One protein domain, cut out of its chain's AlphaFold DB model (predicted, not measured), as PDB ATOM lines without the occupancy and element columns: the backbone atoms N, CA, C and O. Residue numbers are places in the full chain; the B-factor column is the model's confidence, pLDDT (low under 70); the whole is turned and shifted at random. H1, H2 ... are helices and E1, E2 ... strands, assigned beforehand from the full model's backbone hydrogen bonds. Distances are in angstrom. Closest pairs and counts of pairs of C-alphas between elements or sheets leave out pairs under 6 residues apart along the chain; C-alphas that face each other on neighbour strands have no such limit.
ATOM      1  N   ARG A 327      30.883  28.499 -10.116       87.25
ATOM      2  CA  ARG A 327      31.162  28.678 -11.534       87.25
ATOM      3  C   ARG A 327      29.941  28.294 -12.356       87.25
ATOM      4  O   ARG A 327      29.406  27.193 -12.237       87.25
ATOM      5  N   GLN A 328      29.545  29.208 -13.232       90.50
ATOM      6  CA  GLN A 328      28.504  28.982 -14.222       90.50
ATOM      7  C   GLN A 328      29.119  29.009 -15.621       90.50
ATOM      8  O   GLN A 328      29.935  29.880 -15.925       90.50
ATOM      9  N   LEU A 329      28.731  28.063 -16.470       92.19
ATOM     10  CA  LEU A 329      29.209  27.951 -17.841       92.19
ATOM     11  C   LEU A 329      28.157  28.464 -18.821       92.19
ATOM     12  O   LEU A 329      27.002  28.037 -18.800       92.19
ATOM     13  N   ASN A 330      28.584  29.339 -19.723       91.88
ATOM     14  CA  ASN A 330      27.862  29.638 -20.948       91.88
ATOM     15  C   ASN A 330      27.877  28.396 -21.841       91.88
ATOM     16  O   ASN A 330      28.932  27.803 -22.089       91.88
ATOM     17  N   LEU A 331      26.698  28.017 -22.322       93.94
ATOM     18  CA  LEU A 331      26.495  26.797 -23.086       93.94
ATOM     19  C   LEU A 331      26.514  27.096 -24.591       93.94
ATOM     20  O   LEU A 331      25.679  27.871 -25.057       93.94
ATOM     21  N   PRO A 332      27.418  26.476 -25.378       92.06
ATOM     22  CA  PRO A 332      27.408  26.599 -26.839       92.06
ATOM     23  C   PRO A 332      26.119  26.072 -27.484       92.06
ATOM     24  O   PRO A 332      25.727  26.527 -28.555       92.06
ATOM     25  N   SER A 333      25.460  25.114 -26.827       92.56
ATOM     26  CA  SER A 333      24.193  24.520 -27.241       92.56
ATOM     27  C   SER A 333      23.225  24.509 -26.062       92.56
ATOM     28  O   SER A 333      23.567  24.056 -24.971       92.56
ATOM     29  N   LEU A 334      21.997  24.972 -26.292       95.50
ATOM     30  CA  LEU A 334      20.906  24.965 -25.311       95.50
ATOM     31  C   LEU A 334      20.096  23.664 -25.387       95.50
ATOM     32  O   LEU A 334      18.867  23.663 -25.342       95.50
ATOM     33  N   VAL A 335      20.798  22.546 -25.553       95.88
ATOM     34  CA  VAL A 335      20.218  21.203 -25.572       95.88
ATOM     35  C   VAL A 335      20.998  20.338 -24.603       95.88
ATOM     36  O   VAL A 335      22.190  20.112 -24.801       95.88
ATOM     37  N   TYR A 336      20.301  19.836 -23.592       96.56
ATOM     38  CA  TYR A 336      20.822  18.884 -22.629       96.56
ATOM     39  C   TYR A 336      20.417  17.456 -23.014       96.56
ATOM     40  O   TYR A 336      19.261  17.202 -23.333       96.56
ATOM     41  N   VAL A 337      21.350  16.511 -22.988       96.69
ATOM     42  CA  VAL A 337      21.101  15.080 -23.188       96.69
ATOM     43  C   VAL A 337      21.000  14.427 -21.816       96.69
ATOM     44  O   VAL A 337      22.002  14.332 -21.101       96.69
ATOM     45  N   ALA A 338      19.790  13.987 -21.471       94.69
ATOM     46  CA  ALA A 338      19.476  13.399 -20.179       94.69
ATOM     47  C   ALA A 338      20.325  12.161 -19.882       94.69
ATOM     48  O   ALA A 338      20.502  11.279 -20.724       94.69
ATOM     49  N   ARG A 339      20.857  12.098 -18.669       91.38
ATOM     50  CA  ARG A 339      21.619  10.976 -18.129       91.38
ATOM     51  C   ARG A 339      20.690  10.027 -17.378       91.38
ATOM     52  O   ARG A 339      19.528  10.320 -17.103       91.38
ATOM     53  N   GLU A 340      21.221   8.859 -17.050       91.00
ATOM     54  CA  GLU A 340      20.532   7.928 -16.166       91.00
ATOM     55  C   GLU A 340      20.325   8.550 -14.779       91.00
ATOM     56  O   GLU A 340      21.261   9.088 -14.193       91.00
ATOM     57  N   GLY A 341      19.089   8.491 -14.277       87.94
ATOM     58  CA  GLY A 341      18.702   9.085 -12.993       87.94
ATOM     59  C   GLY A 341      18.316  10.564 -13.053       87.94
ATOM     60  O   GLY A 341      17.849  11.094 -12.044       87.94
ATOM     61  N   ASP A 342      18.446  11.223 -14.208       93.00
ATOM     62  CA  ASP A 342      18.030  12.615 -14.340       93.00
ATOM     63  C   ASP A 342      16.511  12.758 -14.226       93.00
ATOM     64  O   ASP A 342      15.725  12.071 -14.879       93.00
ATOM     65  N   THR A 343      16.103  13.741 -13.436       94.31
ATOM     66  CA  THR A 343      14.738  14.262 -13.400       94.31
ATOM     67  C   THR A 343      14.708  15.657 -14.010       94.31
ATOM     68  O   THR A 343      15.717  16.367 -14.032       94.31
ATOM     69  N   LEU A 344      13.531  16.104 -14.455       93.81
ATOM     70  CA  LEU A 344      13.385  17.473 -14.950       93.81
ATOM     71  C   LEU A 344      13.768  18.514 -13.882       93.81
ATOM     72  O   LEU A 344      14.348  19.544 -14.214       93.81
ATOM     73  N   GLN A 345      13.513  18.199 -12.609       92.62
ATOM     74  CA  GLN A 345      13.908  19.010 -11.460       92.62
ATOM     75  C   GLN A 345      15.434  19.121 -11.337       92.62
ATOM     76  O   GLN A 345      15.961  20.227 -11.315       92.62
ATOM     77  N   SER A 346      16.157  17.996 -11.323       92.31
ATOM     78  CA  SER A 346      17.624  18.008 -11.221       92.31
ATOM     79  C   SER A 346      18.288  18.687 -12.421       92.31
ATOM     80  O   SER A 346      19.295  19.373 -12.263       92.31
ATOM     81  N   ILE A 347      17.703  18.550 -13.619       94.12
ATOM     82  CA  ILE A 347      18.173  19.272 -14.806       94.12
ATOM     83  C   ILE A 347      17.948  20.768 -14.600       94.12
ATOM     84  O   ILE A 347      18.875  21.547 -14.785       94.12
ATOM     85  N   ALA A 348      16.757  21.187 -14.172       95.06
ATOM     86  CA  ALA A 348      16.476  22.595 -13.924       95.06
ATOM     87  C   ALA A 348      17.431  23.200 -12.877       95.06
ATOM     88  O   ALA A 348      18.005  24.260 -13.115       95.06
ATOM     89  N   GLU A 349      17.680  22.492 -11.775       92.00
ATOM     90  CA  GLU A 349      18.601  22.908 -10.712       92.00
ATOM     91  C   GLU A 349      20.044  23.054 -11.203       92.00
ATOM     92  O   GLU A 349      20.660  24.096 -10.969       92.00
ATOM     93  N   ALA A 350      20.560  22.071 -11.950       91.25
ATOM     94  CA  ALA A 350      21.898  22.126 -12.545       91.25
ATOM     95  C   ALA A 350      22.063  23.288 -13.542       91.25
ATOM     96  O   ALA A 350      23.180  23.690 -13.852       91.25
ATOM     97  N   HIS A 351      20.958  23.855 -14.025       95.75
ATOM     98  CA  HIS A 351      20.937  24.943 -14.998       95.75
ATOM     99  C   HIS A 351      20.414  26.272 -14.425       95.75
ATOM    100  O   HIS A 351      20.178  27.229 -15.167       95.75
ATOM    101  N   GLY A 352      20.180  26.339 -13.107       90.88
ATOM    102  CA  GLY A 352      19.622  27.521 -12.443       90.88
ATOM    103  C   GLY A 352      18.215  27.916 -12.921       90.88
ATOM    104  O   GLY A 352      17.794  29.059 -12.726       90.88
ATOM    105  N   ILE A 353      17.479  27.002 -13.558       95.31
ATOM    106  CA  ILE A 353      16.133  27.238 -14.084       95.31
ATOM    107  C   ILE A 353      15.135  27.121 -12.932       95.31
ATOM    108  O   ILE A 353      14.967  26.060 -12.339       95.31
ATOM    109  N   LYS A 354      14.443  28.221 -12.626       93.62
ATOM    110  CA  LYS A 354      13.422  28.256 -11.564       93.62
ATOM    111  C   LYS A 354      12.044  27.783 -12.036       93.62
ATOM    112  O   LYS A 354      11.267  27.277 -11.235       93.62
ATOM    113  N   ASP A 355      11.739  27.954 -13.322       94.06
ATOM    114  CA  ASP A 355      10.447  27.594 -13.914       94.06
ATOM    115  C   ASP A 355      10.484  26.190 -14.536       94.06
ATOM    116  O   ASP A 355      10.676  26.008 -15.740       94.06
ATOM    117  N   VAL A 356      10.328  25.175 -13.684       94.25
ATOM    118  CA  VAL A 356      10.337  23.760 -14.096       94.25
ATOM    119  C   VAL A 356       9.095  23.408 -14.922       94.25
ATOM    120  O   VAL A 356       9.170  22.585 -15.833       94.25
ATOM    121  N   VAL A 357       7.964  24.071 -14.658       93.62
ATOM    122  CA  VAL A 357       6.713  23.895 -15.413       93.62
ATOM    123  C   VAL A 357       6.881  24.416 -16.838       93.62
ATOM    124  O   VAL A 357       6.568  23.703 -17.793       93.62
ATOM    125  N   GLY A 358       7.433  25.619 -16.997       94.62
ATOM    126  CA  GLY A 358       7.773  26.173 -18.305       94.62
ATOM    127  C   GLY A 358       8.803  25.322 -19.046       94.62
ATOM    128  O   GLY A 358       8.662  25.096 -20.248       94.62
ATOM    129  N   LEU A 359       9.792  24.759 -18.339       95.50
ATOM    130  CA  LEU A 359      10.748  23.817 -18.928       95.50
ATOM    131  C   LEU A 359      10.067  22.528 -19.428       95.50
ATOM    132  O   LEU A 359      10.407  22.042 -20.508       95.50
ATOM    133  N   ALA A 360       9.093  21.989 -18.685       95.75
ATOM    134  CA  ALA A 360       8.312  20.824 -19.105       95.75
ATOM    135  C   ALA A 360       7.525  21.129 -20.385       95.75
ATOM    136  O   ALA A 360       7.613  20.388 -21.366       95.75
ATOM    137  N   GLN A 361       6.825  22.266 -20.403       94.38
ATOM    138  CA  GLN A 361       6.036  22.724 -21.546       94.38
ATOM    139  C   GLN A 361       6.902  22.955 -22.791       94.38
ATOM    140  O   GLN A 361       6.547  22.492 -23.872       94.38
ATOM    141  N   LEU A 362       8.074  23.585 -22.638       95.62
ATOM    142  CA  LEU A 362       9.051  23.791 -23.718       95.62
ATOM    143  C   LEU A 362       9.480  22.472 -24.384       95.62
ATOM    144  O   LEU A 362       9.832  22.438 -25.566       95.62
ATOM    145  N   ASN A 363       9.441  21.382 -23.622       96.25
ATOM    146  CA  ASN A 363       9.848  20.052 -24.050       96.25
ATOM    147  C   ASN A 363       8.675  19.117 -24.362       96.25
ATOM    148  O   ASN A 363       8.903  17.939 -24.627       96.25
ATOM    149  N   ASN A 364       7.443  19.637 -24.394       94.94
ATOM    150  CA  ASN A 364       6.214  18.864 -24.587       94.94
ATOM    151  C   ASN A 364       6.072  17.698 -23.587       94.94
ATOM    152  O   ASN A 364       5.589  16.623 -23.943       94.94
ATOM    153  N   LEU A 365       6.524  17.902 -22.350       93.00
ATOM    154  CA  LEU A 365       6.379  16.952 -21.249       93.00
ATOM    155  C   LEU A 365       5.121  17.265 -20.441       93.00
ATOM    156  O   LEU A 365       4.685  18.416 -20.371       93.00
ATOM    157  N   ASP A 366       4.559  16.242 -19.797       89.75
ATOM    158  CA  ASP A 366       3.481  16.434 -18.829       89.75
ATOM    159  C   ASP A 366       4.001  17.260 -17.645       89.75
ATOM    160  O   ASP A 366       4.862  16.812 -16.893       89.75
ATOM    161  N   ALA A 367       3.485  18.477 -17.480       83.00
ATOM    162  CA  ALA A 367       3.901  19.378 -16.413       83.00
ATOM    163  C   ALA A 367       3.525  18.878 -15.005       83.00
ATOM    164  O   ALA A 367       4.128  19.324 -14.030       83.00
ATOM    165  N   GLY A 368       2.544  17.975 -14.883       78.38
ATOM    166  CA  GLY A 368       2.137  17.383 -13.606       78.38
ATOM    167  C   GLY A 368       2.982  16.177 -13.188       78.38
ATOM    168  O   GLY A 368       3.084  15.888 -11.996       78.38
ATOM    169  N   ALA A 369       3.596  15.487 -14.150       82.25
ATOM    170  CA  ALA A 369       4.434  14.312 -13.919       82.25
ATOM    171  C   ALA A 369       5.479  14.149 -15.042       82.25
ATOM    172  O   ALA A 369       5.398  13.208 -15.838       82.25
ATOM    173  N   PRO A 370       6.461  15.061 -15.150       83.56
ATOM    174  CA  PRO A 370       7.393  15.050 -16.267       83.56
ATOM    175  C   PRO A 370       8.318  13.835 -16.177       83.56
ATOM    176  O   PRO A 370       9.120  13.714 -15.251       83.56
ATOM    177  N   VAL A 371       8.229  12.948 -17.167       90.06
ATOM    178  CA  VAL A 371       9.132  11.802 -17.308       90.06
ATOM    179  C   VAL A 371      10.266  12.177 -18.254       90.06
ATOM    180  O   VAL A 371      10.028  12.573 -19.396       90.06
ATOM    181  N   VAL A 372      11.497  12.031 -17.772       92.75
ATOM    182  CA  VAL A 372      12.719  12.225 -18.552       92.75
ATOM    183  C   VAL A 372      13.402  10.871 -18.696       92.75
ATOM    184  O   VAL A 372      13.664  10.197 -17.704       92.75
ATOM    185  N   ASN A 373      13.668  10.460 -19.935       92.88
ATOM    186  CA  ASN A 373      14.346   9.198 -20.225       92.88
ATOM    187  C   ASN A 373      15.836   9.430 -20.517       92.88
ATOM    188  O   ASN A 373      16.178  10.442 -21.130       92.88
ATOM    189  N   PRO A 374      16.733   8.490 -20.174       93.19
ATOM    190  CA  PRO A 374      18.143   8.583 -20.545       93.19
ATOM    191  C   PRO A 374      18.316   8.713 -22.065       93.19
ATOM    192  O   PRO A 374      17.648   8.038 -22.847       93.19
ATOM    193  N   GLY A 375      19.207   9.604 -22.489       93.50
ATOM    194  CA  GLY A 375      19.440   9.951 -23.889       93.50
ATOM    195  C   GLY A 375      18.424  10.932 -24.484       93.50
ATOM    196  O   GLY A 375      18.632  11.398 -25.604       93.50
ATOM    197  N   GLN A 376      17.348  11.271 -23.765       95.69
ATOM    198  CA  GLN A 376      16.368  12.248 -24.225       95.69
ATOM    199  C   GLN A 376      16.977  13.649 -24.283       95.69
ATOM    200  O   GLN A 376      17.646  14.101 -23.356       95.69
ATOM    201  N   GLU A 377      16.703  14.357 -25.373       96.44
ATOM    202  CA  GLU A 377      17.116  15.744 -25.542       96.44
ATOM    203  C   GLU A 377      16.109  16.689 -24.891       96.44
ATOM    204  O   GLU A 377      14.929  16.702 -25.244       96.44
ATOM    205  N   ILE A 378      16.599  17.499 -23.963       97.19
ATOM    206  CA  ILE A 378      15.866  18.536 -23.253       97.19
ATOM    207  C   ILE A 378      16.358  19.890 -23.761       97.19
ATOM    208  O   ILE A 378      17.513  20.270 -23.578       97.19
ATOM    209  N   ARG A 379      15.475  20.627 -24.431       97.31
ATOM    210  CA  ARG A 379      15.687  22.014 -24.843       97.31
ATOM    211  C   ARG A 379      15.686  22.910 -23.613       97.31
ATOM    212  O   ARG A 379      14.755  22.859 -22.808       97.31
ATOM    213  N   LEU A 380      16.711  23.740 -23.504       97.19
ATOM    214  CA  LEU A 380      16.881  24.706 -22.432       97.19
ATOM    215  C   LEU A 380      16.437  26.101 -22.908       97.19
ATOM    216  O   LEU A 380      16.604  26.429 -24.088       97.19
ATOM    217  N   PRO A 381      15.874  26.938 -22.020       96.31
ATOM    218  CA  PRO A 381      15.553  28.326 -22.331       96.31
ATOM    219  C   PRO A 381      16.766  29.138 -22.816       96.31
ATOM    220  O   PRO A 381      17.923  28.846 -22.512       96.31
ATOM    221  N   SER A 382      16.504  30.216 -23.557       91.81
ATOM    222  CA  SER A 382      17.552  31.153 -23.970       91.81
ATOM    223  C   SER A 382      18.228  31.802 -22.762       91.81
ATOM    224  O   SER A 382      17.543  32.272 -21.856       91.81
ATOM    225  N   GLY A 383      19.560  31.893 -22.783       87.94
ATOM    226  CA  GLY A 383      20.339  32.489 -21.692       87.94
ATOM    227  C   GLY A 383      20.610  31.540 -20.522       87.94
ATOM    228  O   GLY A 383      21.266  31.947 -19.567       87.94
ATOM    229  N   THR A 384      20.155  30.285 -20.598       94.50
ATOM    230  CA  THR A 384      20.500  29.261 -19.613       94.50
ATOM    231  C   THR A 384      22.013  29.045 -19.547       94.50
ATOM    232  O   THR A 384      22.700  28.943 -20.566       94.50
ATOM    233  N   ARG A 385      22.515  28.944 -18.316       93.56
ATOM    234  CA  ARG A 385      23.888  28.564 -17.985       93.56
ATOM    235  C   ARG A 385      23.878  27.251 -17.221       93.56
ATOM    236  O   ARG A 385      22.855  26.874 -16.663       93.56
ATOM    237  N   TYR A 386      25.019  26.583 -17.178       94.94
ATOM    238  CA  TYR A 386      25.197  25.370 -16.390       94.94
ATOM    239  C   TYR A 386      25.990  25.663 -15.117       94.94
ATOM    240  O   TYR A 386      27.058  26.263 -15.192       94.94
ATOM    241  N   ILE A 387      25.480  25.255 -13.959       92.25
ATOM    242  CA  ILE A 387      26.145  25.382 -12.661       92.25
ATOM    243  C   ILE A 387      27.062  24.173 -12.489       92.25
ATOM    244  O   ILE A 387      26.597  23.039 -12.417       92.25
ATOM    245  N   VAL A 388      28.368  24.423 -12.418       88.81
ATOM    246  CA  VAL A 388      29.377  23.368 -12.295       88.81
ATOM    247  C   VAL A 388      29.233  22.663 -10.945       88.81
ATOM    248  O   VAL A 388      29.244  23.308  -9.897       88.81
ATOM    249  N   GLY A 389      29.108  21.338 -10.975       80.62
ATOM    250  CA  GLY A 389      29.068  20.480  -9.799       80.62
ATOM    251  C   GLY A 389      30.436  19.911  -9.409       80.62
ATOM    252  O   GLY A 389      31.383  19.897 -10.194       80.62
ATOM    253  N   LEU A 390      30.506  19.356  -8.195       65.56
ATOM    254  CA  LEU A 390      31.705  18.758  -7.581       65.56
ATOM    255  C   LEU A 390      32.392  17.654  -8.402       65.56
ATOM    256  O   LEU A 390      33.540  17.341  -8.134       65.56
ATOM    257  N   ALA A 391      31.720  17.038  -9.372       72.75
ATOM    258  CA  ALA A 391      32.269  15.933 -10.162       72.75
ATOM    259  C   ALA A 391      32.308  16.229 -11.668       72.75
ATOM    260  O   ALA A 391      32.554  15.332 -12.480       72.75
ATOM    261  N   ASP A 392      32.129  17.488 -12.062       83.75
ATOM    262  CA  ASP A 392      32.135  17.858 -13.468       83.75
ATOM    263  C   ASP A 392      33.539  17.999 -14.057       83.75
ATOM    264  O   ASP A 392      34.454  18.544 -13.445       83.75
ATOM    265  N   THR A 393      33.691  17.536 -15.296       87.69
ATOM    266  CA  THR A 393      34.822  17.868 -16.163       87.69
ATOM    267  C   THR A 393      34.315  18.608 -17.388       87.69
ATOM    268  O   THR A 393      33.121  18.582 -17.704       87.69
ATOM    269  N   TRP A 394      35.226  19.238 -18.129       89.69
ATOM    270  CA  TRP A 394      34.876  19.820 -19.420       89.69
ATOM    271  C   TRP A 394      34.213  18.786 -20.336       89.69
ATOM    272  O   TRP A 394      33.207  19.087 -20.971       89.69
ATOM    273  N   GLU A 395      34.715  17.550 -20.357       89.88
ATOM    274  CA  GLU A 395      34.176  16.451 -21.158       89.88
ATOM    275  C   GLU A 395      32.799  15.982 -20.685       89.88
ATOM    276  O   GLU A 395      31.933  15.735 -21.527       89.88
ATOM    277  N   SER A 396      32.580  15.822 -19.372       89.06
ATOM    278  CA  SER A 396      31.299  15.318 -18.858       89.06
ATOM    279  C   SER A 396      30.169  16.301 -19.158       89.06
ATOM    280  O   SER A 396      29.113  15.902 -19.663       89.06
ATOM    281  N   VAL A 397      30.410  17.593 -18.921       92.62
ATOM    282  CA  VAL A 397      29.439  18.655 -19.184       92.62
ATOM    283  C   VAL A 397      29.225  18.802 -20.685       92.62
ATOM    284  O   VAL A 397      28.082  18.750 -21.135       92.62
ATOM    285  N   ALA A 398      30.300  18.882 -21.478       94.38
ATOM    286  CA  ALA A 398      30.203  19.035 -22.926       94.38
ATOM    287  C   ALA A 398      29.414  17.900 -23.592       94.38
ATOM    288  O   ALA A 398      28.544  18.159 -24.427       94.38
ATOM    289  N   ARG A 399      29.645  16.649 -23.167       92.19
ATOM    290  CA  ARG A 399      28.909  15.475 -23.662       92.19
ATOM    291  C   ARG A 399      27.409  15.607 -23.427       92.19
ATOM    292  O   ARG A 399      26.624  15.331 -24.329       92.19
ATOM    293  N   SER A 400      27.020  16.064 -22.241       93.88
ATOM    294  CA  SER A 400      25.615  16.313 -21.926       93.88
ATOM    295  C   SER A 400      25.027  17.513 -22.645       93.88
ATOM    296  O   SER A 400      23.818  17.648 -22.657       93.88
ATOM    297  N   HIS A 401      25.842  18.360 -23.262       96.12
ATOM    298  CA  HIS A 401      25.394  19.592 -23.906       96.12
ATOM    299  C   HIS A 401      25.668  19.595 -25.407       96.12
ATOM    300  O   HIS A 401      25.773  20.654 -26.018       96.12
ATOM    301  N   LYS A 402      25.828  18.413 -26.019       94.00
ATOM    302  CA  LYS A 402      26.093  18.258 -27.460       94.00
ATOM    303  C   LYS A 402      27.200  19.181 -27.990       94.00
ATOM    304  O   LYS A 402      27.091  19.740 -29.079       94.00
ATOM    305  N   THR A 403      28.264  19.344 -27.218       94.75
ATOM    306  CA  THR A 403      29.433  20.139 -27.598       94.75
ATOM    307  C   THR A 403      30.704  19.372 -27.250       94.75
ATOM    308  O   THR A 403      30.655  18.236 -26.769       94.75
ATOM    309  N   THR A 404      31.860  19.962 -27.519       94.75
ATOM    310  CA  THR A 404      33.160  19.408 -27.143       94.75
ATOM    311  C   THR A 404      33.737  20.148 -25.940       94.75
ATOM    312  O   THR A 404      33.427  21.316 -25.706       94.75
ATOM    313  N   ALA A 405      34.610  19.483 -25.177       92.00
ATOM    314  CA  ALA A 405      35.321  20.104 -24.057       92.00
ATOM    315  C   ALA A 405      36.055  21.385 -24.493       92.00
ATOM    316  O   ALA A 405      35.985  22.402 -23.813       92.00
ATOM    317  N   ALA A 406      36.684  21.359 -25.675       92.31
ATOM    318  CA  ALA A 406      37.389  22.505 -26.239       92.31
ATOM    319  C   ALA A 406      36.454  23.674 -26.592       92.31
ATOM    320  O   ALA A 406      36.773  24.825 -26.302       92.31
ATOM    321  N   GLU A 407      35.292  23.405 -27.194       93.44
ATOM    322  CA  GLU A 407      34.305  24.446 -27.505       93.44
ATOM    323  C   GLU A 407      33.687  25.044 -26.244       93.44
ATOM    324  O   GLU A 407      33.592  26.267 -26.142       93.44
ATOM    325  N   LEU A 408      33.313  24.198 -25.280       94.19
ATOM    326  CA  LEU A 408      32.762  24.631 -24.001       94.19
ATOM    327  C   LEU A 408      33.782  25.465 -23.218       94.19
ATOM    328  O   LEU A 408      33.443  26.549 -22.750       94.19
ATOM    329  N   ALA A 409      35.035  25.016 -23.123       90.38
ATOM    330  CA  ALA A 409      36.102  25.766 -22.468       90.38
ATOM    331  C   ALA A 409      36.334  27.119 -23.155       90.38
ATOM    332  O   ALA A 409      36.298  28.158 -22.493       90.38
ATOM    333  N   ARG A 410      36.450  27.142 -24.490       89.50
ATOM    334  CA  ARG A 410      36.641  28.376 -25.266       89.50
ATOM    335  C   ARG A 410      35.483  29.363 -25.102       89.50
ATOM    336  O   ARG A 410      35.731  30.557 -24.957       89.50
ATOM    337  N   ALA A 411      34.237  28.884 -25.080       88.50
ATOM    338  CA  ALA A 411      33.051  29.718 -24.844       88.50
ATOM    339  C   ALA A 411      33.034  30.363 -23.445       88.50
ATOM    340  O   ALA A 411      32.312  31.330 -23.208       88.50
ATOM    341  N   ASN A 412      33.850  29.839 -22.529       88.81
ATOM    342  CA  ASN A 412      33.971  30.280 -21.145       88.81
ATOM    343  C   ASN A 412      35.351  30.874 -20.822       88.81
ATOM    344  O   ASN A 412      35.690  31.017 -19.647       88.81
ATOM    345  N   GLY A 413      36.154  31.203 -21.844       82.31
ATOM    346  CA  GLY A 413      37.501  31.761 -21.679       82.31
ATOM    347  C   GLY A 413      38.472  30.846 -20.923       82.31
ATOM    348  O   GLY A 413      39.425  31.336 -20.326       82.31
ATOM    349  N   GLY A 414      38.201  29.540 -20.893       81.44
ATOM    350  CA  GLY A 414      39.010  28.529 -20.223       81.44
ATOM    351  C   GLY A 414      39.843  27.695 -21.194       81.44
ATOM    352  O   GLY A 414      39.638  27.721 -22.407       81.44
ATOM    353  N   ASP A 415      40.755  26.915 -20.623       81.69
ATOM    354  CA  ASP A 415      41.569  25.928 -21.329       81.69
ATOM    355  C   ASP A 415      41.078  24.514 -20.962       81.69
ATOM    356  O   ASP A 415      41.053  24.184 -19.769       81.69
ATOM    357  N   PRO A 416      40.680  23.667 -21.934       82.38
ATOM    358  CA  PRO A 416      40.253  22.295 -21.655       82.38
ATOM    359  C   PRO A 416      41.360  21.433 -21.023       82.38
ATOM    360  O   PRO A 416      41.054  20.411 -20.416       82.38
ATOM    361  N   ALA A 417      42.634  21.836 -21.119       78.75
ATOM    362  CA  ALA A 417      43.753  21.175 -20.449       78.75
ATOM    363  C   ALA A 417      43.878  21.532 -18.956       78.75
ATOM    364  O   ALA A 417      44.760  21.007 -18.280       78.75
ATOM    365  N   THR A 418      43.016  22.409 -18.429       76.75
ATOM    366  CA  THR A 418      42.985  22.789 -17.008       76.75
ATOM    367  C   THR A 418      41.769  22.188 -16.294       76.75
ATOM    368  O   THR A 418      40.715  22.030 -16.921       76.75
ATOM    369  N   PRO A 419      41.866  21.869 -14.987       76.50
ATOM    370  CA  PRO A 419      40.742  21.299 -14.255       76.50
ATOM    371  C   PRO A 419      39.533  22.242 -14.247       76.50
ATOM    372  O   PRO A 419      39.652  23.437 -13.954       76.50
ATOM    373  N   LEU A 420      38.347  21.692 -14.518       83.31
ATOM    374  CA  LEU A 420      37.087  22.407 -14.338       83.31
ATOM    375  C   LEU A 420      36.741  22.441 -12.841       83.31
ATOM    376  O   LEU A 420      36.224  21.472 -12.303       83.31
ATOM    377  N   SER A 421      37.046  23.554 -12.168       79.12
ATOM    378  CA  SER A 421      36.610  23.786 -10.782       79.12
ATOM    379  C   SER A 421      35.181  24.333 -10.726       79.12
ATOM    380  O   SER A 421      34.802  25.154 -11.570       79.12
ATOM    381  N   GLN A 422      34.429  23.932  -9.696       78.88
ATOM    382  CA  GLN A 422      33.161  24.568  -9.316       78.88
ATOM    383  C   GLN A 422      33.359  25.964  -8.713       78.88
ATOM    384  O   GLN A 422      32.410  26.739  -8.648       78.88
ATOM    385  N   ASP A 423      34.574  26.286  -8.277       77.75
ATOM    386  CA  ASP A 423      34.889  27.564  -7.652       77.75
ATOM    387  C   ASP A 423      35.112  28.647  -8.710       77.75
ATOM    388  O   ASP A 423      35.733  28.410  -9.756       77.75
TER     389      ASP A 423
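What this domain is: This is residues 327 to 423 of the 616 residues of the protein "LysM peptidoglycan-binding domain-containing protein" of Tepidiforma bonchosmolovskayae (UniProt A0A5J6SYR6). Two small lobes sit end to end in an elongated body, one holding helices H1 and H2 with the two-stranded sheet E2 E3, the other holding H3 and H4 with the two-stranded sheet E1 E4. E2 and E4 lie nearest the middle, H2 and H4 toward the two ends, and the unnamed stretches 363 to 376 and 412 to 423 run out round those ends. The printed part has 97 residues, with four named strands and four named helices in the order E1 E2 H1 H2 E3 E4 H3 H4; both sheets are antiparallel, and the class is mixed, helices and strands, though under half of the residues are in named elements. It is compact, with a radius of gyration of the C-alphas of 13.1 A and spans of 42 by 24 by 20 A.

Where its parts are: E1, residues 328 to 330, begins at C-alpha 328 (28.504, 28.982, -14.222) and is 6.8 A long. E2, residues 335 to 337, is 6.6 A. H1, residues 344 to 350, is 10.0 A, and H2, residues 356 to 362, is 9.7 A. E3, residues 377 to 379, is 6.5 A, and E4, residues 385 to 387, is 6.6 A. H3, residues 394 to 400, is 10.2 A; H4, residues 405 to 411, is 9.9 A and ends at C-alpha 411 (33.051, 29.718, -24.844).

How they stand to each other: E1 and E4 are antiparallel, with N 329 and O 386 2.8 A apart, within hydrogen-bond range. E2 and E3 are antiparallel, with N 336 and O 378 at 2.8 A, also within range. H1 and H2 touch, their closest C-alphas those of Ala 348 and Val 356, 6.3 A apart; they run opposite ways at a steep tilt of 69.7 degrees, only just short of about perpendicular. H3 and H4 touch, about perpendicular at 85 degrees, the closest C-alphas being those of Trp 394 and Ala 405 at 4.7 A. The closest C-alphas of H1 and E4 are those of Ala 350 and Ile 387, 5.4 A apart, and the closest of E2 and H3 are those of Val 337 and Ser 400, 4.8 A apart. H2 and H4 are apart. In H1, H2, H3 and H4 every O i to N i+4 pair is within hydrogen-bond range.

The domain as a whole: The two C-alphas farthest apart are those of Gly 368 and Ala 417, 42.3 A. The first and last printed C-alphas, of Arg 327 and Asp 423, are 5.5 A apart. The printed part has no cut, and the link from H2 to E3, 14 residues, is long. The mean pLDDT of the printed part is 90.4, and residue 390 is under 70.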